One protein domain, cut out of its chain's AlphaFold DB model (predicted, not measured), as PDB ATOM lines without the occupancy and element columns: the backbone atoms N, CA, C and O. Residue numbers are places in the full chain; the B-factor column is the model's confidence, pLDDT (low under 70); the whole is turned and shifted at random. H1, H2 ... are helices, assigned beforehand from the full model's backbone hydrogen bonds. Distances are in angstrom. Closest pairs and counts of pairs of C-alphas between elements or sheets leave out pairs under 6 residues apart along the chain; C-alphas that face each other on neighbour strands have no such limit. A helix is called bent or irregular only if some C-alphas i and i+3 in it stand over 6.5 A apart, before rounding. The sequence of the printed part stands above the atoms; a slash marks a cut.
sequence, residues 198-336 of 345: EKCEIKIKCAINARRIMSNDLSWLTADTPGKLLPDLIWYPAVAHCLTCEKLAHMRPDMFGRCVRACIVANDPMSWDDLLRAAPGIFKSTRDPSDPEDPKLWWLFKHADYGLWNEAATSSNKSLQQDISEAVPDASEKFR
ATOM      1  N   GLU A 198       1.717 -13.940  37.271       40.09
ATOM      2  CA  GLU A 198       1.358 -15.060  36.387       40.09
ATOM      3  C   GLU A 198       1.121 -16.359  37.182       40.09
ATOM      4  O   GLU A 198       0.152 -17.083  36.946       40.09
ATOM      5  N   LYS A 199       1.973 -16.643  38.177       47.81
ATOM      6  CA  LYS A 199       1.860 -17.852  39.009       47.81
ATOM      7  C   LYS A 199       0.625 -17.840  39.916       47.81
ATOM      8  O   LYS A 199       0.056 -18.907  40.156       47.81
ATOM      9  N   CYS A 200       0.187 -16.672  40.393       48.81
ATOM     10  CA  CYS A 200      -1.064 -16.527  41.153       48.81
ATOM     11  C   CYS A 200      -2.284 -16.860  40.307       48.81
ATOM     12  O   CYS A 200      -3.144 -17.636  40.716       48.81
ATOM     13  N   GLU A 201      -2.347 -16.268  39.114       52.72
ATOM     14  CA  GLU A 201      -3.494 -16.398  38.225       52.72
ATOM     15  C   GLU A 201      -3.710 -17.859  37.815       52.72
ATOM     16  O   GLU A 201      -4.840 -18.348  37.784       52.72
ATOM     17  N   ILE A 202      -2.614 -18.584  37.573       57.31
ATOM     18  CA  ILE A 202      -2.634 -20.017  37.273       57.31
ATOM     19  C   ILE A 202      -3.236 -20.818  38.437       57.31
ATOM     20  O   ILE A 202      -4.130 -21.631  38.211       57.31
ATOM     21  N   LYS A 203      -2.803 -20.569  39.679       53.34
ATOM     22  CA  LYS A 203      -3.293 -21.303  40.858       53.34
ATOM     23  C   LYS A 203      -4.774 -21.050  41.140       53.34
ATOM     24  O   LYS A 203      -5.511 -22.002  41.391       53.34
ATOM     25  N   ILE A 204      -5.223 -19.802  41.017       54.41
ATOM     26  CA  ILE A 204      -6.641 -19.443  41.164       54.41
ATOM     27  C   ILE A 204      -7.474 -20.154  40.093       54.41
ATOM     28  O   ILE A 204      -8.502 -20.758  40.401       54.41
ATOM     29  N   LYS A 205      -7.010 -20.147  38.837       61.62
ATOM     30  CA  LYS A 205      -7.671 -20.877  37.746       61.62
ATOM     31  C   LYS A 205      -7.729 -22.379  38.024       61.62
ATOM     32  O   LYS A 205      -8.792 -22.963  37.838       61.62
ATOM     33  N   CYS A 206      -6.657 -22.987  38.537       61.97
ATOM     34  CA  CYS A 206      -6.679 -24.384  38.978       61.97
ATOM     35  C   CYS A 206      -7.740 -24.620  40.055       61.97
ATOM     36  O   CYS A 206      -8.549 -25.525  39.908       61.97
ATOM     37  N   ALA A 207      -7.804 -23.796  41.103       57.16
ATOM     38  CA  ALA A 207      -8.792 -23.961  42.170       57.16
ATOM     39  C   ALA A 207     -10.242 -23.838  41.660       57.16
ATOM     40  O   ALA A 207     -11.106 -24.636  42.029       57.16
ATOM     41  N   ILE A 208     -10.509 -22.884  40.762       62.81
ATOM     42  CA  ILE A 208     -11.818 -22.742  40.104       62.81
ATOM     43  C   ILE A 208     -12.141 -24.002  39.299       62.81
ATOM     44  O   ILE A 208     -13.220 -24.574  39.442       62.81
ATOM     45  N   ASN A 209     -11.195 -24.465  38.486       74.06
ATOM     46  CA  ASN A 209     -11.341 -25.660  37.665       74.06
ATOM     47  C   ASN A 209     -11.569 -26.922  38.512       74.06
ATOM     48  O   ASN A 209     -12.403 -27.751  38.151       74.06
ATOM     49  N   ALA A 210     -10.904 -27.034  39.666       71.25
ATOM     50  CA  ALA A 210     -11.125 -28.097  40.643       71.25
ATOM     51  C   ALA A 210     -12.587 -28.123  41.101       71.25
ATOM     52  O   ALA A 210     -13.243 -29.160  41.033       71.25
ATOM     53  N   ARG A 211     -13.133 -26.963  41.493       70.31
ATOM     54  CA  ARG A 211     -14.532 -26.860  41.933       70.31
ATOM     55  C   ARG A 211     -15.526 -27.190  40.832       70.31
ATOM     56  O   ARG A 211     -16.549 -27.812  41.110       70.31
ATOM     57  N   ARG A 212     -15.236 -26.800  39.590       68.62
ATOM     58  CA  ARG A 212     -16.074 -27.158  38.439       68.62
ATOM     59  C   ARG A 212     -16.128 -28.674  38.265       68.62
ATOM     60  O   ARG A 212     -17.225 -29.211  38.189       68.62
ATOM     61  N   ILE A 213     -14.985 -29.363  38.346       75.56
ATOM     62  CA  ILE A 213     -14.930 -30.836  38.313       75.56
ATOM     63  C   ILE A 213     -15.768 -31.442  39.447       75.56
ATOM     64  O   ILE A 213     -16.633 -32.268  39.173       75.56
ATOM     65  N   MET A 214     -15.575 -30.997  40.693       76.94
ATOM     66  CA  MET A 214     -16.345 -31.486  41.853       76.94
ATOM     67  C   MET A 214     -17.852 -31.221  41.721       76.94
ATOM     68  O   MET A 214     -18.664 -31.968  42.255       76.94
ATOM     69  N   SER A 215     -18.233 -30.188  40.964       72.00
ATOM     70  CA  SER A 215     -19.624 -29.849  40.633       72.00
ATOM     71  C   SER A 215     -20.136 -30.540  39.360       72.00
ATOM     72  O   SER A 215     -21.196 -30.182  38.857       72.00
ATOM     73  N   ASN A 216     -19.403 -31.523  38.824       79.56
ATOM     74  CA  ASN A 216     -19.719 -32.245  37.584       79.56
ATOM     75  C   ASN A 216     -19.735 -31.383  36.309       79.56
ATOM     76  O   ASN A 216     -20.338 -31.759  35.303       79.56
ATOM     77  N   ASP A 217     -19.046 -30.242  36.327       79.06
ATOM     78  CA  ASP A 217     -18.905 -29.339  35.190       79.06
ATOM     79  C   ASP A 217     -17.525 -29.473  34.527       79.06
ATOM     80  O   ASP A 217     -16.494 -29.033  35.047       79.06
ATOM     81  N   LEU A 218     -17.529 -30.034  33.316       85.25
ATOM     82  CA  LEU A 218     -16.360 -30.144  32.438       85.25
ATOM     83  C   LEU A 218     -16.462 -29.240  31.198       85.25
ATOM     84  O   LEU A 218     -15.655 -29.373  30.287       85.25
ATOM     85  N   SER A 219     -17.423 -28.309  31.142       82.69
ATOM     86  CA  SER A 219     -17.674 -27.463  29.955       82.69
ATOM     87  C   SER A 219     -16.507 -26.546  29.572       82.69
ATOM     88  O   SER A 219     -16.443 -26.054  28.449       82.69
ATOM     89  N   TRP A 220     -15.578 -26.309  30.495       80.50
ATOM     90  CA  TRP A 220     -14.360 -25.530  30.271       80.50
ATOM     91  C   TRP A 220     -13.189 -26.352  29.745       80.50
ATOM     92  O   TRP A 220     -12.188 -25.780  29.307       80.50
ATOM     93  N   LEU A 221     -13.278 -27.676  29.860       86.25
ATOM     94  CA  LEU A 221     -12.173 -28.560  29.567       86.25
ATOM     95  C   LEU A 221     -12.158 -28.892  28.081       86.25
ATOM     96  O   LEU A 221     -13.142 -29.355  27.510       86.25
ATOM     97  N   THR A 222     -10.998 -28.693  27.473       85.12
ATOM     98  CA  THR A 222     -10.720 -29.069  26.089       85.12
ATOM     99  C   THR A 222      -9.428 -29.878  26.041       85.12
ATOM    100  O   THR A 222      -8.632 -29.849  26.988       85.12
ATOM    101  N   ALA A 223      -9.199 -30.591  24.936       79.69
ATOM    102  CA  ALA A 223      -7.943 -31.311  24.720       79.69
ATOM    103  C   ALA A 223      -6.724 -30.368  24.777       79.69
ATOM    104  O   ALA A 223      -5.680 -30.747  25.301       79.69
ATOM    105  N   ASP A 224      -6.895 -29.114  24.342       81.81
ATOM    106  CA  ASP A 224      -5.836 -28.102  24.254       81.81
ATOM    107  C   ASP A 224      -5.653 -27.278  25.539       81.81
ATOM    108  O   ASP A 224      -4.810 -26.380  25.601       81.81
ATOM    109  N   THR A 225      -6.442 -27.545  26.585       82.00
ATOM    110  CA  THR A 225      -6.349 -26.799  27.841       82.00
ATOM    111  C   THR A 225      -4.927 -26.920  28.420       82.00
ATOM    112  O   THR A 225      -4.458 -28.033  28.660       82.00
ATOM    113  N   PRO A 226      -4.221 -25.814  28.717       79.50
ATOM    114  CA  PRO A 226      -2.855 -25.887  29.229       79.50
ATOM    115  C   PRO A 226      -2.754 -26.719  30.513       79.50
ATOM    116  O   PRO A 226      -3.512 -26.492  31.455       79.50
ATOM    117  N   GLY A 227      -1.783 -27.639  30.582       73.69
ATOM    118  CA  GLY A 227      -1.582 -28.521  31.743       73.69
ATOM    119  C   GLY A 227      -1.406 -27.768  33.064       73.69
ATOM    120  O   GLY A 227      -1.914 -28.197  34.092       73.69
ATOM    121  N   LYS A 228      -0.803 -26.571  33.022       74.62
ATOM    122  CA  LYS A 228      -0.654 -25.694  34.194       74.62
ATOM    123  C   LYS A 228      -1.979 -25.254  34.827       74.62
ATOM    124  O   LYS A 228      -1.958 -24.814  35.961       74.62
ATOM    125  N   LEU A 229      -3.097 -25.339  34.099       70.00
ATOM    126  CA  LEU A 229      -4.443 -24.993  34.578       70.00
ATOM    127  C   LEU A 229      -5.225 -26.210  35.099       70.00
ATOM    128  O   LEU A 229      -6.392 -26.067  35.482       70.00
ATOM    129  N   LEU A 230      -4.619 -27.402  35.066       74.62
ATOM    130  CA  LEU A 230      -5.233 -28.623  35.558       74.62
ATOM    131  C   LEU A 230      -5.061 -28.751  37.081       74.62
ATOM    132  O   LEU A 230      -3.937 -28.711  37.580       74.62
ATOM    133  N   PRO A 231      -6.155 -28.946  37.832       73.06
ATOM    134  CA  PRO A 231      -6.130 -28.951  39.292       73.06
ATOM    135  C   PRO A 231      -5.556 -30.228  39.894       73.06
ATOM    136  O   PRO A 231      -5.956 -31.323  39.501       73.06
ATOM    137  N   ASP A 232      -4.673 -30.092  40.884       65.00
ATOM    138  CA  ASP A 232      -4.022 -31.229  41.556       65.00
ATOM    139  C   ASP A 232      -4.979 -32.030  42.447       65.00
ATOM    140  O   ASP A 232      -4.914 -33.257  42.474       65.00
ATOM    141  N   LEU A 233      -5.899 -31.338  43.124       66.12
ATOM    142  CA  LEU A 233      -6.864 -31.910  44.059       66.12
ATOM    143  C   LEU A 233      -8.285 -31.733  43.512       66.12
ATOM    144  O   LEU A 233      -8.721 -30.600  43.317       66.12
ATOM    145  N   ILE A 234      -9.009 -32.832  43.272       76.25
ATOM    146  CA  ILE A 234     -10.350 -32.807  42.641       76.25
ATOM    147  C   ILE A 234     -11.450 -33.504  43.460       76.25
ATOM    148  O   ILE A 234     -12.532 -33.755  42.938       76.25
ATOM    149  N   TRP A 235     -11.175 -33.837  44.722       65.25
ATOM    150  CA  TRP A 235     -12.049 -34.661  45.572       65.25
ATOM    151  C   TRP A 235     -12.310 -34.066  46.967       65.25
ATOM    152  O   TRP A 235     -12.814 -34.757  47.846       65.25
ATOM    153  N   TYR A 236     -11.966 -32.793  47.187       55.84
ATOM    154  CA  TYR A 236     -12.259 -32.062  48.424       55.84
ATOM    155  C   TYR A 236     -12.721 -30.630  48.108       55.84
ATOM    156  O   TYR A 236     -12.044 -29.955  47.327       55.84
ATOM    157  N   PRO A 237     -13.814 -30.126  48.719       49.66
ATOM    158  CA  PRO A 237     -14.559 -30.718  49.843       49.66
ATOM    159  C   PRO A 237     -15.583 -31.785  49.441       49.66
ATOM    160  O   PRO A 237     -16.099 -32.498  50.293       49.66
ATOM    161  N   ALA A 238     -15.869 -31.911  48.147       57.84
ATOM    162  CA  ALA A 238     -16.806 -32.888  47.614       57.84
ATOM    163  C   ALA A 238     -16.141 -33.708  46.509       57.84
ATOM    164  O   ALA A 238     -15.247 -33.222  45.814       57.84
ATOM    165  N   VAL A 239     -16.603 -34.943  46.327       74.62
ATOM    166  CA  VAL A 239     -16.138 -35.810  45.244       74.62
ATOM    167  C   VAL A 239     -17.083 -35.687  44.052       74.62
ATOM    168  O   VAL A 239     -18.303 -35.696  44.214       74.62
ATOM    169  N   ALA A 240     -16.513 -35.558  42.853       78.50
ATOM    170  CA  ALA A 240     -17.282 -35.566  41.615       78.50
ATOM    171  C   ALA A 240     -17.982 -36.921  41.402       78.50
ATOM    172  O   ALA A 240     -17.530 -37.961  41.878       78.50
ATOM    173  N   HIS A 241     -19.065 -36.919  40.631       82.25
ATOM    174  CA  HIS A 241     -19.742 -38.140  40.203       82.25
ATOM    175  C   HIS A 241     -18.799 -39.008  39.352       82.25
ATOM    176  O   HIS A 241     -18.032 -38.480  38.545       82.25
ATOM    177  N   CYS A 242     -18.903 -40.334  39.458       83.75
ATOM    178  CA  CYS A 242     -18.028 -41.285  38.760       83.75
ATOM    179  C   CYS A 242     -17.903 -41.024  37.250       83.75
ATOM    180  O   CYS A 242     -16.804 -40.834  36.736       83.75
ATOM    181  N   LEU A 243     -19.039 -40.864  36.562       84.00
ATOM    182  CA  LEU A 243     -19.091 -40.518  35.136       84.00
ATOM    183  C   LEU A 243     -18.336 -39.224  34.778       84.00
ATOM    184  O   LEU A 243     -17.875 -39.069  33.646       84.00
ATOM    185  N   THR A 244     -18.225 -38.268  35.704       87.50
ATOM    186  CA  THR A 244     -17.432 -37.049  35.504       87.50
ATOM    187  C   THR A 244     -15.945 -37.382  35.527       87.50
ATOM    188  O   THR A 244     -15.225 -36.954  34.629       87.50
ATOM    189  N   CYS A 245     -15.488 -38.172  36.501       86.19
ATOM    190  CA  CYS A 245     -14.101 -38.637  36.584       86.19
ATOM    191  C   CYS A 245     -13.705 -39.465  35.352       86.19
ATOM    192  O   CYS A 245     -12.645 -39.238  34.772       86.19
ATOM    193  N   GLU A 246     -14.580 -40.354  34.881       85.69
ATOM    194  CA  GLU A 246     -14.356 -41.120  33.650       85.69
ATOM    195  C   GLU A 246     -14.223 -40.212  32.425       85.69
ATOM    196  O   GLU A 246     -13.260 -40.324  31.663       85.69
ATOM    197  N   LYS A 247     -15.162 -39.276  32.229       88.94
ATOM    198  CA  LYS A 247     -15.101 -38.320  31.111       88.94
ATOM    199  C   LYS A 247     -13.853 -37.444  31.186       88.94
ATOM    200  O   LYS A 247     -13.225 -37.198  30.158       88.94
ATOM    201  N   LEU A 248     -13.485 -36.991  32.382       89.38
ATOM    202  CA  LEU A 248     -12.278 -36.207  32.634       89.38
ATOM    203  C   LEU A 248     -11.023 -36.976  32.210       89.38
ATOM    204  O   LEU A 248     -10.210 -36.435  31.464       89.38
ATOM    205  N   ALA A 249     -10.905 -38.240  32.614       90.12
ATOM    206  CA  ALA A 249      -9.793 -39.110  32.254       90.12
ATOM    207  C   ALA A 249      -9.692 -39.363  30.739       90.12
ATOM    208  O   ALA A 249      -8.593 -39.343  30.188       90.12
ATOM    209  N   HIS A 250     -10.824 -39.536  30.048       87.25
ATOM    210  CA  HIS A 250     -10.844 -39.694  28.589       87.25
ATOM    211  C   HIS A 250     -10.452 -38.411  27.848       87.25
ATOM    212  O   HIS A 250      -9.731 -38.469  26.854       87.25
ATOM    213  N   MET A 251     -10.929 -37.250  28.308       85.56
ATOM    214  CA  MET A 251     -10.608 -35.966  27.675       85.56
ATOM    215  C   MET A 251      -9.170 -35.534  27.951       85.56
ATOM    216  O   MET A 251      -8.542 -34.923  27.088       85.56
ATOM    217  N   ARG A 252      -8.655 -35.829  29.149       87.06
ATOM    218  CA  ARG A 252      -7.309 -35.471  29.603       87.06
ATOM    219  C   ARG A 252      -6.654 -36.635  30.348       87.06
ATOM    220  O   ARG A 252      -6.746 -36.692  31.575       87.06
ATOM    221  N   PRO A 253      -5.919 -37.507  29.632       88.00
ATOM    222  CA  PRO A 253      -5.192 -38.629  30.230       88.00
ATOM    223  C   PRO A 253      -4.217 -38.220  31.347       88.00
ATOM    224  O   PRO A 253      -4.028 -38.970  32.298       88.00
ATOM    225  N   ASP A 254      -3.668 -37.000  31.303       82.06
ATOM    226  CA  ASP A 254      -2.806 -36.436  32.359       82.06
ATOM    227  C   ASP A 254      -3.492 -36.391  33.742       82.06
ATOM    228  O   ASP A 254      -2.836 -36.410  34.781       82.06
ATOM    229  N   MET A 255      -4.828 -36.330  33.768       82.88
ATOM    230  CA  MET A 255      -5.644 -36.295  34.988       82.88
ATOM    231  C   MET A 255      -6.037 -37.689  35.490       82.88
ATOM    232  O   MET A 255      -6.699 -37.797  36.523       82.88
ATOM    233  N   PHE A 256      -5.660 -38.758  34.785       88.62
ATOM    234  CA  PHE A 256      -6.132 -40.114  35.061       88.62
ATOM    235  C   PHE A 256      -5.806 -40.562  36.491       88.62
ATOM    236  O   PHE A 256      -6.703 -40.966  37.226       88.62
ATOM    237  N   GLY A 257      -4.555 -40.391  36.937       85.00
ATOM    238  CA  GLY A 257      -4.155 -40.749  38.304       85.00
ATOM    239  C   GLY A 257      -4.938 -39.986  39.381       85.00
ATOM    240  O   GLY A 257      -5.259 -40.540  40.429       85.00
ATOM    241  N   ARG A 258      -5.333 -38.736  39.104       83.75
ATOM    242  CA  ARG A 258      -6.171 -37.932  40.013       83.75
ATOM    243  C   ARG A 258      -7.602 -38.469  40.079       83.75
ATOM    244  O   ARG A 258      -8.191 -38.491  41.153       83.75
ATOM    245  N   CYS A 259      -8.142 -38.940  38.959       89.94
ATOM    246  CA  CYS A 259      -9.458 -39.581  38.911       89.94
ATOM    247  C   CYS A 259      -9.459 -40.911  39.680       89.94
ATOM    248  O   CYS A 259     -10.381 -41.172  40.445       89.94
ATOM    249  N   VAL A 260      -8.390 -41.702  39.551       89.12
ATOM    250  CA  VAL A 260      -8.197 -42.958  40.294       89.12
ATOM    251  C   VAL A 260      -8.151 -42.709  41.810       89.12
ATOM    252  O   VAL A 260      -8.845 -43.388  42.565       89.12
ATOM    253  N   ARG A 261      -7.411 -41.689  42.269       86.56
ATOM    254  CA  ARG A 261      -7.392 -41.283  43.689       86.56
ATOM    255  C   ARG A 261      -8.765 -40.815  44.179       86.56
ATOM    256  O   ARG A 261      -9.180 -41.182  45.277       86.56
ATOM    257  N   ALA A 262      -9.518 -40.089  43.350       84.56
ATOM    258  CA  ALA A 262     -10.888 -39.698  43.680       84.56
ATOM    259  C   ALA A 262     -11.805 -40.914  43.931       84.56
ATOM    260  O   ALA A 262     -12.636 -40.853  44.834       84.56
ATOM    261  N   CYS A 263     -11.630 -42.028  43.206       88.19
ATOM    262  CA  CYS A 263     -12.377 -43.271  43.453       88.19
ATOM    263  C   CYS A 263     -12.068 -43.884  44.828       88.19
ATOM    264  O   CYS A 263     -12.984 -44.359  45.502       88.19
ATOM    265  N   ILE A 264     -10.805 -43.832  45.275       85.00
ATOM    266  CA  ILE A 264     -10.413 -44.293  46.619       85.00
ATOM    267  C   ILE A 264     -11.142 -43.473  47.687       85.00
ATOM    268  O   ILE A 264     -11.726 -44.044  48.608       85.00
ATOM    269  N   VAL A 265     -11.141 -42.144  47.539       80.19
ATOM    270  CA  VAL A 265     -11.784 -41.215  48.482       80.19
ATOM    271  C   VAL A 265     -13.307 -41.364  48.474       80.19
ATOM    272  O   VAL A 265     -13.926 -41.347  49.536       80.19
ATOM    273  N   ALA A 266     -13.915 -41.571  47.303       80.62
ATOM    274  CA  ALA A 266     -15.341 -41.881  47.172       80.62
ATOM    275  C   ALA A 266     -15.724 -43.259  47.735       80.62
ATOM    276  O   ALA A 266     -16.912 -43.547  47.874       80.62
ATOM    277  N   ASN A 267     -14.737 -44.110  48.039       85.81
ATOM    278  CA  ASN A 267     -14.930 -45.506  48.409       85.81
ATOM    279  C   ASN A 267     -15.734 -46.298  47.356       85.81
ATOM    280  O   ASN A 267     -16.585 -47.120  47.699       85.81
ATOM    281  N   ASP A 268     -15.470 -46.032  46.073       85.56
ATOM    282  CA  ASP A 268     -16.223 -46.574  44.938       85.56
ATOM    283  C   ASP A 268     -15.374 -47.569  44.117       85.56
ATOM    284  O   ASP A 268     -14.636 -47.166  43.210       85.56
ATOM    285  N   PRO A 269     -15.460 -48.880  44.422       88.94
ATOM    286  CA  PRO A 269     -14.673 -49.899  43.738       88.94
ATOM    287  C   PRO A 269     -15.128 -50.155  42.298       88.94
ATOM    288  O   PRO A 269     -14.328 -50.638  41.503       88.94
ATOM    289  N   MET A 270     -16.385 -49.851  41.945       88.62
ATOM    290  CA  MET A 270     -16.864 -50.064  40.575       88.62
ATOM    291  C   MET A 270     -16.206 -49.060  39.634       88.62
ATOM    292  O   MET A 270     -15.607 -49.445  38.636       88.62
ATOM    293  N   SER A 271     -16.222 -47.783  40.017       89.06
ATOM    294  CA  SER A 271     -15.578 -46.718  39.244       89.06
ATOM    295  C   SER A 271     -14.060 -46.882  39.171       89.06
ATOM    296  O   SER A 271     -13.456 -46.590  38.143       89.06
ATOM    297  N   TRP A 272     -13.437 -47.378  40.243       92.31
ATOM    298  CA  TRP A 272     -12.025 -47.772  40.248       92.31
ATOM    299  C   TRP A 272     -11.722 -48.825  39.172       92.31
ATOM    300  O   TRP A 272     -10.815 -48.640  38.359       92.31
ATOM    301  N   ASP A 273     -12.509 -49.901  39.139       92.19
ATOM    302  CA  ASP A 273     -12.371 -51.001  38.187       92.19
ATOM    303  C   ASP A 273     -12.573 -50.552  36.737       92.19
ATOM    304  O   ASP A 273     -11.743 -50.848  35.872       92.19
ATOM    305  N   ASP A 274     -13.667 -49.838  36.474       90.75
ATOM    306  CA  ASP A 274     -14.039 -49.396  35.131       90.75
ATOM    307  C   ASP A 274     -12.997 -48.427  34.565       90.75
ATOM    308  O   ASP A 274     -12.548 -48.575  33.421       90.75
ATOM    309  N   LEU A 275     -12.533 -47.486  35.392       91.38
ATOM    310  CA  LEU A 275     -11.520 -46.516  35.001       91.38
ATOM    311  C   LEU A 275     -10.186 -47.200  34.678       91.38
ATOM    312  O   LEU A 275      -9.622 -46.967  33.605       91.38
ATOM    313  N   LEU A 276      -9.697 -48.078  35.562       92.56
ATOM    314  CA  LEU A 276      -8.430 -48.792  35.372       92.56
ATOM    315  C   LEU A 276      -8.463 -49.721  34.155       92.56
ATOM    316  O   LEU A 276      -7.488 -49.780  33.403       92.56
ATOM    317  N   ARG A 277      -9.592 -50.389  33.888       91.12
ATOM    318  CA  ARG A 277      -9.743 -51.226  32.687       91.12
ATOM    319  C   ARG A 277      -9.793 -50.418  31.390       91.12
ATOM    320  O   ARG A 277      -9.351 -50.918  30.356       91.12
ATOM    321  N   ALA A 278     -10.272 -49.174  31.430       88.94
ATOM    322  CA  ALA A 278     -10.270 -48.274  30.278       88.94
ATOM    323  C   ALA A 278      -8.873 -47.703  29.945       88.94
ATOM    324  O   ALA A 278      -8.659 -47.209  28.832       88.94
ATOM    325  N   ALA A 279      -7.906 -47.791  30.867       87.94
ATOM    326  CA  ALA A 279      -6.605 -47.133  30.746       87.94
ATOM    327  C   ALA A 279      -5.842 -47.447  29.441       87.94
ATOM    328  O   ALA A 279      -5.391 -46.499  28.790       87.94
ATOM    329  N   PRO A 280      -5.719 -48.706  28.966       84.62
ATOM    330  CA  PRO A 280      -4.982 -48.981  27.730       84.62
ATOM    331  C   PRO A 280      -5.554 -48.255  26.504       84.62
ATOM    332  O   PRO A 280      -4.794 -47.794  25.651       84.62
ATOM    333  N   GLY A 281      -6.884 -48.111  26.434       82.56
ATOM    334  CA  GLY A 281      -7.563 -47.381  25.361       82.56
ATOM    335  C   GLY A 281      -7.343 -45.869  25.442       82.56
ATOM    336  O   GLY A 281      -7.171 -45.218  24.412       82.56
ATOM    337  N   ILE A 282      -7.282 -45.325  26.659       82.88
ATOM    338  CA  ILE A 282      -7.046 -43.898  26.922       82.88
ATOM    339  C   ILE A 282      -5.606 -43.504  26.562       82.88
ATOM    340  O   ILE A 282      -5.391 -42.501  25.882       82.88
ATOM    341  N   PHE A 283      -4.621 -44.312  26.961       82.38
ATOM    342  CA  PHE A 283      -3.201 -44.018  26.738       82.38
ATOM    343  C   PHE A 283      -2.662 -44.499  25.385       82.38
ATOM    344  O   PHE A 283      -1.531 -44.169  25.037       82.38
ATOM    345  N   LYS A 284      -3.445 -45.270  24.611       80.38
ATOM    346  CA  LYS A 284      -3.017 -45.896  23.341       80.38
ATOM    347  C   LYS A 284      -1.676 -46.638  23.479       80.38
ATOM    348  O   LYS A 284      -0.825 -46.572  22.594       80.38
ATOM    349  N   SER A 285      -1.478 -47.299  24.619       71.38
ATOM    350  CA  SER A 285      -0.195 -47.901  24.988       71.38
ATOM    351  C   SER A 285       0.135 -49.126  24.129       71.38
ATOM    352  O   SER A 285      -0.737 -49.948  23.837       71.38
ATOM    353  N   THR A 286       1.407 -49.282  23.762       69.88
ATOM    354  CA  THR A 286       1.945 -50.521  23.186       69.88
ATOM    355  C   THR A 286       2.378 -51.457  24.311       69.88
ATOM    356  O   THR A 286       3.245 -51.091  25.103       69.88
ATOM    357  N   ARG A 287       1.789 -52.656  24.382       72.31
ATOM    358  CA  ARG A 287       2.103 -53.656  25.415       72.31
ATOM    359  C   ARG A 287       3.503 -54.246  25.259       72.31
ATOM    360  O   ARG A 287       3.878 -54.657  24.160       72.31
ATOM    361  N   ASP A 288       4.212 -54.358  26.377       79.75
ATOM    362  CA  ASP A 288       5.432 -55.159  26.498       79.75
ATOM    363  C   ASP A 288       5.067 -56.623  26.838       79.75
ATOM    364  O   ASP A 288       4.110 -56.847  27.577       79.75
ATOM    365  N   PRO A 289       5.795 -57.643  26.347       77.75
ATOM    366  CA  PRO A 289       5.593 -59.037  26.760       77.75
ATOM    367  C   PRO A 289       5.670 -59.298  28.277       77.75
ATOM    368  O   PRO A 289       5.155 -60.312  28.738       77.75
ATOM    369  N   SER A 290       6.329 -58.424  29.043       80.81
ATOM    370  CA  SER A 290       6.428 -58.490  30.509       80.81
ATOM    371  C   SER A 290       5.259 -57.828  31.250       80.81
ATOM    372  O   SER A 290       5.188 -57.914  32.478       80.81
ATOM    373  N   ASP A 291       4.347 -57.174  30.530       84.12
ATOM    374  CA  ASP A 291       3.202 -56.482  31.111       84.12
ATOM    375  C   ASP A 291       2.091 -57.460  31.537       84.12
ATOM    376  O   ASP A 291       1.791 -58.406  30.804       84.12
ATOM    377  N   PRO A 292       1.403 -57.209  32.669       85.94
ATOM    378  CA  PRO A 292       0.229 -57.990  33.051       85.94
ATOM    379  C   PRO A 292      -0.857 -58.029  31.956       85.94
ATOM    380  O   PRO A 292      -1.162 -57.015  31.314       85.94
ATOM    381  N   GLU A 293      -1.484 -59.201  31.768       86.50
ATOM    382  CA  GLU A 293      -2.584 -59.392  30.807       86.50
ATOM    383  C   GLU A 293      -3.866 -58.662  31.216       86.50
ATOM    384  O   GLU A 293      -4.617 -58.205  30.347       86.50
ATOM    385  N   ASP A 294      -4.100 -58.505  32.517       90.69
ATOM    386  CA  ASP A 294      -5.221 -57.732  33.033       90.69
ATOM    387  C   ASP A 294      -4.924 -56.217  32.898       90.69
ATOM    388  O   ASP A 294      -3.911 -55.744  33.423       90.69
ATOM    389  N   PRO A 295      -5.772 -55.436  32.194       90.06
ATOM    390  CA  PRO A 295      -5.607 -53.988  32.029       90.06
ATOM    391  C   PRO A 295      -5.479 -53.190  33.331       90.06
ATOM    392  O   PRO A 295      -4.706 -52.232  33.395       90.06
ATOM    393  N   LYS A 296      -6.228 -53.584  34.365       92.81
ATOM    394  CA  LYS A 296      -6.231 -52.939  35.675       92.81
ATOM    395  C   LYS A 296      -4.913 -53.215  36.392       92.81
ATOM    396  O   LYS A 296      -4.261 -52.271  36.839       92.81
ATOM    397  N   LEU A 297      -4.476 -54.477  36.431       92.88
ATOM    398  CA  LEU A 297      -3.185 -54.833  37.034       92.88
ATOM    399  C   LEU A 297      -2.012 -54.210  36.276       92.88
ATOM    400  O   LEU A 297      -1.056 -53.760  36.897       92.88
ATOM    401  N   TRP A 298      -2.096 -54.127  34.946       91.50
ATOM    402  CA  TRP A 298      -1.091 -53.455  34.127       91.50
ATOM    403  C   TRP A 298      -0.906 -51.993  34.533       91.50
ATOM    404  O   TRP A 298       0.225 -51.563  34.768       91.50
ATOM    405  N   TRP A 299      -2.000 -51.232  34.645       91.81
ATOM    406  CA  TRP A 299      -1.901 -49.820  35.006       91.81
ATOM    407  C   TRP A 299      -1.329 -49.654  36.416       91.81
ATOM    408  O   TRP A 299      -0.400 -48.872  36.612       91.81
ATOM    409  N   LEU A 300      -1.817 -50.438  37.383       92.06
ATOM    410  CA  LEU A 300      -1.313 -50.411  38.758       92.06
ATOM    411  C   LEU A 300       0.170 -50.799  38.831       92.06
ATOM    412  O   LEU A 300       0.942 -50.122  39.500       92.06
ATOM    413  N   PHE A 301       0.606 -51.816  38.090       89.94
ATOM    414  CA  PHE A 301       2.011 -52.223  38.046       89.94
ATOM    415  C   PHE A 301       2.933 -51.097  37.552       89.94
ATOM    416  O   PHE A 301       4.041 -50.926  38.066       89.94
ATOM    417  N   LYS A 302       2.477 -50.314  36.568       87.88
ATOM    418  CA  LYS A 302       3.253 -49.214  35.974       87.88
ATOM    419  C   LYS A 302       3.195 -47.917  36.778       87.88
ATOM    420  O   LYS A 302       4.173 -47.172  36.765       87.88
ATOM    421  N   HIS A 303       2.065 -47.631  37.422       86.81
ATOM    422  CA  HIS A 303       1.757 -46.295  37.938       86.81
ATOM    423  C   HIS A 303       1.447 -46.239  39.436       86.81
ATOM    424  O   HIS A 303       1.329 -45.135  39.966       86.81
ATOM    425  N   ALA A 304       1.320 -47.371  40.136       85.56
ATOM    426  CA  ALA A 304       1.165 -47.345  41.584       85.56
ATOM    427  C   ALA A 304       2.416 -46.752  42.243       85.56
ATOM    428  O   ALA A 304       3.551 -47.124  41.935       85.56
ATOM    429  N   ASP A 305       2.181 -45.837  43.173       81.50
ATOM    430  CA  ASP A 305       3.210 -45.152  43.934       81.50
ATOM    431  C   ASP A 305       2.886 -45.163  45.434       81.50
ATOM    432  O   ASP A 305       1.869 -45.701  45.885       81.50
ATOM    433  N   TYR A 306       3.777 -44.549  46.214       76.81
ATOM    434  CA  TYR A 306       3.615 -44.409  47.657       76.81
ATOM    435  C   TYR A 306       2.284 -43.744  48.046       76.81
ATOM    436  O   TYR A 306       1.622 -44.194  48.982       76.81
ATOM    437  N   GLY A 307       1.879 -42.694  47.324       74.50
ATOM    438  CA  GLY A 307       0.676 -41.927  47.638       74.50
ATOM    439  C   GLY A 307      -0.590 -42.748  47.418       74.50
ATOM    440  O   GLY A 307      -1.421 -42.852  48.320       74.50
ATOM    441  N   LEU A 308      -0.705 -43.389  46.253       78.81
ATOM    442  CA  LEU A 308      -1.836 -44.244  45.904       78.81
ATOM    443  C   LEU A 308      -1.962 -45.435  46.864       78.81
ATOM    444  O   LEU A 308      -3.061 -45.765  47.306       78.81
ATOM    445  N   TRP A 309      -0.832 -46.052  47.223       81.75
ATOM    446  CA  TRP A 309      -0.783 -47.144  48.195       81.75
ATOM    447  C   TRP A 309      -1.281 -46.716  49.580       81.75
ATOM    448  O   TRP A 309      -2.105 -47.410  50.181       81.75
ATOM    449  N   ASN A 310      -0.811 -45.575  50.090       77.94
ATOM    450  CA  ASN A 310      -1.180 -45.097  51.421       77.94
ATOM    451  C   ASN A 310      -2.659 -44.667  51.496       77.94
ATOM    452  O   ASN A 310      -3.356 -44.952  52.474       77.94
ATOM    453  N   GLU A 311      -3.183 -44.047  50.438       79.19
ATOM    454  CA  GLU A 311      -4.612 -43.725  50.340       79.19
ATOM    455  C   GLU A 311      -5.476 -44.991  50.301       79.19
ATOM    456  O   GLU A 311      -6.452 -45.103  51.044       79.19
ATOM    457  N   ALA A 312      -5.090 -45.997  49.513       83.00
ATOM    458  CA  ALA A 312      -5.799 -47.275  49.487       83.00
ATOM    459  C   ALA A 312      -5.741 -47.996  50.848       83.00
ATOM    460  O   ALA A 312      -6.725 -48.600  51.275       83.00
ATOM    461  N   ALA A 313      -4.617 -47.898  51.566       81.12
ATOM    462  CA  ALA A 313      -4.450 -48.487  52.894       81.12
ATOM    463  C   ALA A 313      -5.366 -47.844  53.950       81.12
ATOM    464  O   ALA A 313      -5.898 -48.546  54.820       81.12
ATOM    465  N   THR A 314      -5.559 -46.525  53.868       81.00
ATOM    466  CA  THR A 314      -6.434 -45.760  54.773       81.00
ATOM    467  C   THR A 314      -7.915 -45.871  54.409       81.00
ATOM    468  O   THR A 314      -8.765 -45.678  55.279       81.00
ATOM    469  N   SER A 315      -8.238 -46.270  53.174       82.56
ATOM    470  CA  SER A 315      -9.612 -46.543  52.752       82.56
ATOM    471  C   SER A 315     -10.270 -47.671  53.560       82.56
ATOM    472  O   SER A 315      -9.631 -48.630  54.025       82.56
ATOM    473  N   SER A 316     -11.591 -47.561  53.720       83.56
ATOM    474  CA  SER A 316     -12.424 -48.589  54.346       83.56
ATOM    475  C   SER A 316     -12.576 -49.822  53.450       83.56
ATOM    476  O   SER A 316     -12.765 -50.926  53.966       83.56
ATOM    477  N   ASN A 317     -12.425 -49.674  52.131       86.69
ATOM    478  CA  ASN A 317     -12.489 -50.781  51.187       86.69
ATOM    479  C   ASN A 317     -11.104 -51.374  50.901       86.69
ATOM    480  O   ASN A 317     -10.311 -50.854  50.119       86.69
ATOM    481  N   LYS A 318     -10.839 -52.531  51.514       89.25
ATOM    482  CA  LYS A 318      -9.554 -53.233  51.407       89.25
ATOM    483  C   LYS A 318      -9.293 -53.880  50.047       89.25
ATOM    484  O   LYS A 318      -8.144 -54.216  49.775       89.25
ATOM    485  N   SER A 319     -10.307 -54.006  49.184       91.31
ATOM    486  CA  SER A 319     -10.102 -54.518  47.819       91.31
ATOM    487  C   SER A 319      -9.142 -53.639  47.012       91.31
ATOM    488  O   SER A 319      -8.281 -54.169  46.323       91.31
ATOM    489  N   LEU A 320      -9.187 -52.317  47.204       89.56
ATOM    490  CA  LEU A 320      -8.335 -51.360  46.491       89.56
ATOM    491  C   LEU A 320      -6.844 -51.591  46.788       89.56
ATOM    492  O   LEU A 320      -6.008 -51.609  45.890       89.56
ATOM    493  N   GLN A 321      -6.504 -51.814  48.061       90.44
ATOM    494  CA  GLN A 321      -5.133 -52.125  48.474       90.44
ATOM    495  C   GLN A 321      -4.706 -53.535  48.032       90.44
ATOM    496  O   GLN A 321      -3.540 -53.757  47.691       90.44
ATOM    497  N   GLN A 322      -5.643 -54.485  48.031       92.50
ATOM    498  CA  GLN A 322      -5.395 -55.841  47.555       92.50
ATOM    499  C   GLN A 322      -5.042 -55.848  46.062       92.50
ATOM    500  O   GLN A 322      -4.070 -56.497  45.690       92.50
ATOM    501  N   ASP A 323      -5.747 -55.066  45.240       94.19
ATOM    502  CA  ASP A 323      -5.461 -54.929  43.808       94.19
ATOM    503  C   ASP A 323      -4.042 -54.403  43.550       94.19
ATOM    504  O   ASP A 323      -3.331 -54.896  42.674       94.19
ATOM    505  N   ILE A 324      -3.601 -53.410  44.335       92.00
ATOM    506  CA  ILE A 324      -2.233 -52.875  44.232       92.00
ATOM    507  C   ILE A 324      -1.212 -53.943  44.643       92.00
ATOM    508  O   ILE A 324      -0.169 -54.063  44.005       92.00
ATOM    509  N   SER A 325      -1.513 -54.738  45.674       92.88
ATOM    510  CA  SER A 325      -0.639 -55.832  46.130       92.88
ATOM    511  C   SER A 325      -0.554 -56.973  45.115       92.88
ATOM    512  O   SER A 325       0.483 -57.614  44.987       92.88
ATOM    513  N   GLU A 326      -1.639 -57.240  44.387       94.00
ATOM    514  CA  GLU A 326      -1.670 -58.232  43.312       94.00
ATOM    515  C   GLU A 326      -0.852 -57.769  42.103       94.00
ATOM    516  O   GLU A 326      -0.087 -58.548  41.536       94.00
ATOM    517  N   ALA A 327      -0.954 -56.486  41.748       92.44
ATOM    518  CA  ALA A 327      -0.153 -55.899  40.679       92.44
ATOM    519  C   ALA A 327       1.333 -55.766  41.057       92.44
ATOM    520  O   ALA A 327       2.203 -55.906  40.199       92.44
ATOM    521  N   VAL A 328       1.634 -55.482  42.328       90.75
ATOM    522  CA  VAL A 328       2.987 -55.247  42.851       90.75
ATOM    523  C   VAL A 328       3.191 -56.106  44.112       90.75
ATOM    524  O   VAL A 328       2.905 -55.650  45.220       90.75
ATOM    525  N   PRO A 329       3.697 -57.347  43.976       86.75
ATOM    526  CA  PRO A 329       3.784 -58.306  45.087       86.75
ATOM    527  C   PRO A 329       4.623 -57.852  46.294       86.75
ATOM    528  O   PRO A 329       4.400 -58.320  47.408       86.75
ATOM    529  N   ASP A 330       5.573 -56.937  46.097       88.44
ATOM    530  CA  ASP A 330       6.420 -56.327  47.128       88.44
ATOM    531  C   ASP A 330       5.948 -54.918  47.545       88.44
ATOM    532  O   ASP A 330       6.699 -54.176  48.181       88.44
ATOM    533  N   ALA A 331       4.703 -54.533  47.226       85.31
ATOM    534  CA  ALA A 331       4.160 -53.184  47.442       85.31
ATOM    535  C   ALA A 331       4.345 -52.658  48.871       85.31
ATOM    536  O   ALA A 331       4.688 -51.493  49.059       85.31
ATOM    537  N   SER A 332       4.154 -53.500  49.888       83.00
ATOM    538  CA  SER A 332       4.274 -53.099  51.295       83.00
ATOM    539  C   SER A 332       5.702 -52.710  51.698       83.00
ATOM    540  O   SER A 332       5.881 -51.857  52.569       83.00
ATOM    541  N   GLU A 333       6.716 -53.301  51.062       84.88
ATOM    542  CA  GLU A 333       8.125 -52.953  51.257       84.88
ATOM    543  C   GLU A 333       8.537 -51.807  50.331       84.88
ATOM    544  O   GLU A 333       9.139 -50.829  50.783       84.88
ATOM    545  N   LYS A 334       8.148 -51.892  49.056       83.25
ATOM    546  CA  LYS A 334       8.446 -50.911  48.008       83.25
ATOM    547  C   LYS A 334       7.867 -49.530  48.314       83.25
ATOM    548  O   LYS A 334       8.529 -48.520  48.097       83.25
ATOM    549  N   PHE A 335       6.659 -49.481  48.870       81.69
ATOM    550  CA  PHE A 335       5.951 -48.253  49.237       81.69
ATOM    551  C   PHE A 335       5.955 -48.005  50.750       81.69
ATOM    552  O   PHE A 335       5.081 -47.327  51.284       81.69
ATOM    553  N   ARG A 336       6.953 -48.531  51.470       73.69
ATOM    554  CA  ARG A 336       7.100 -48.297  52.914       73.69
ATOM    555  C   ARG A 336       7.467 -46.848  53.250       73.69
ATOM    556  O   ARG A 336       7.123 -46.358  54.323       73.69
TER     557      ARG A 336
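This is residues 198 to 336 of the 345 residues of the protein "Str. FM013" of Penicillium camemberti FM 013 (UniProt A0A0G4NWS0). Three helices, H2, H3 and H4, make an up-and-down bundle in the middle, with H5, H6 and H7 packed on one side of it and the long helix H1 set off at the other end of the longest axis. H1 is near H2 alone and is joined to it by a long loop, while the short H8 sits at the far end beside H7. The printed part has 139 residues, with eight named helices in the order H1 to H8 and no named strand; the class is all helix. It is compact, with a radius of gyration of the C-alphas of 15.3 A, and spans 43 by 33 by 28 A.

H1 is residues 198 to 214, 24.8 A long, from C-alpha 198 at (1.358, -15.060, 36.387). H2 is residues 242 to 251, beginning at C-alpha 242 at (-18.028, -41.285, 38.760). H3 is residues 253 to 266, 20.0 A long, and H4 is residues 269 to 283, 21.3 A long. Both are irregular: C-alphas 254 and 257 are 7.5 A apart in H3, and C-alphas 277 and 280 are 7.2 A apart in H4. H5 is residues 295 to 303, H6 is residues 306 to 314 and H7 is residues 318 to 327. H8, residues 331 to 334, ends at C-alpha 334 at (8.446, -50.911, 48.008).

In the bundle, each helix runs against the one before it. H2 and H3 form a helical hairpin at a shallow tilt of 13 degrees; their closest C-alphas, of Ala 249 and Phe 256, are 4.7 A apart. H3 and H4 form another at 6 degrees, with the C-alphas of Cys 263 and Trp 272 closest at 5.5 A. H2 touches H4, the same way, with the C-alphas of His 250 and Ile 282 closest at 5.9 A. H1 is close to H2 but not clearly touching, with the C-alphas of Ile 213 and Thr 244 closest at 7.3 A. H5 touches H4 about perpendicular, at 77 degrees, with the C-alphas of Leu 276 and Lys 296 closest at 4.7 A. H3 touches H6 with residues 261 to 265 alone; the C-alphas of Ile 264 and Ala 312 are closest at 6.2 A. H6 and H7 form a helical hairpin at a shallow tilt of 34 degrees, only just short of steep, with the C-alphas of Ala 312 and Gln 321 closest at 5.0 A. H7 touches H5 about perpendicular, at 78 degrees, with the C-alphas of Leu 297 and Ala 327 closest at 4.9 A. H8 and H7 only just touch, only at the corner, with 3 pairs of C-alphas within 8 A, the closest those of Ser 325 and Ala 331 at 5.6 A. Every O i to N i+4 pair is within hydrogen-bond range in H1, H2, H5, H6 and H7, against 8 of 10 in H3 and 9 of 11 in H4; H8 is too short for such a pair.

The two C-alphas farthest apart, of Cys 200 and Pro 289, are 45.4 A apart. The printed part has no cut. The links H1 to H2, of 27 residues, and H4 to H5, of 11, are long. The mean pLDDT of the printed part is 80.6; it is under 70 at residues 198 to 208, 212, 232 to 233, 235 to 238 and 286.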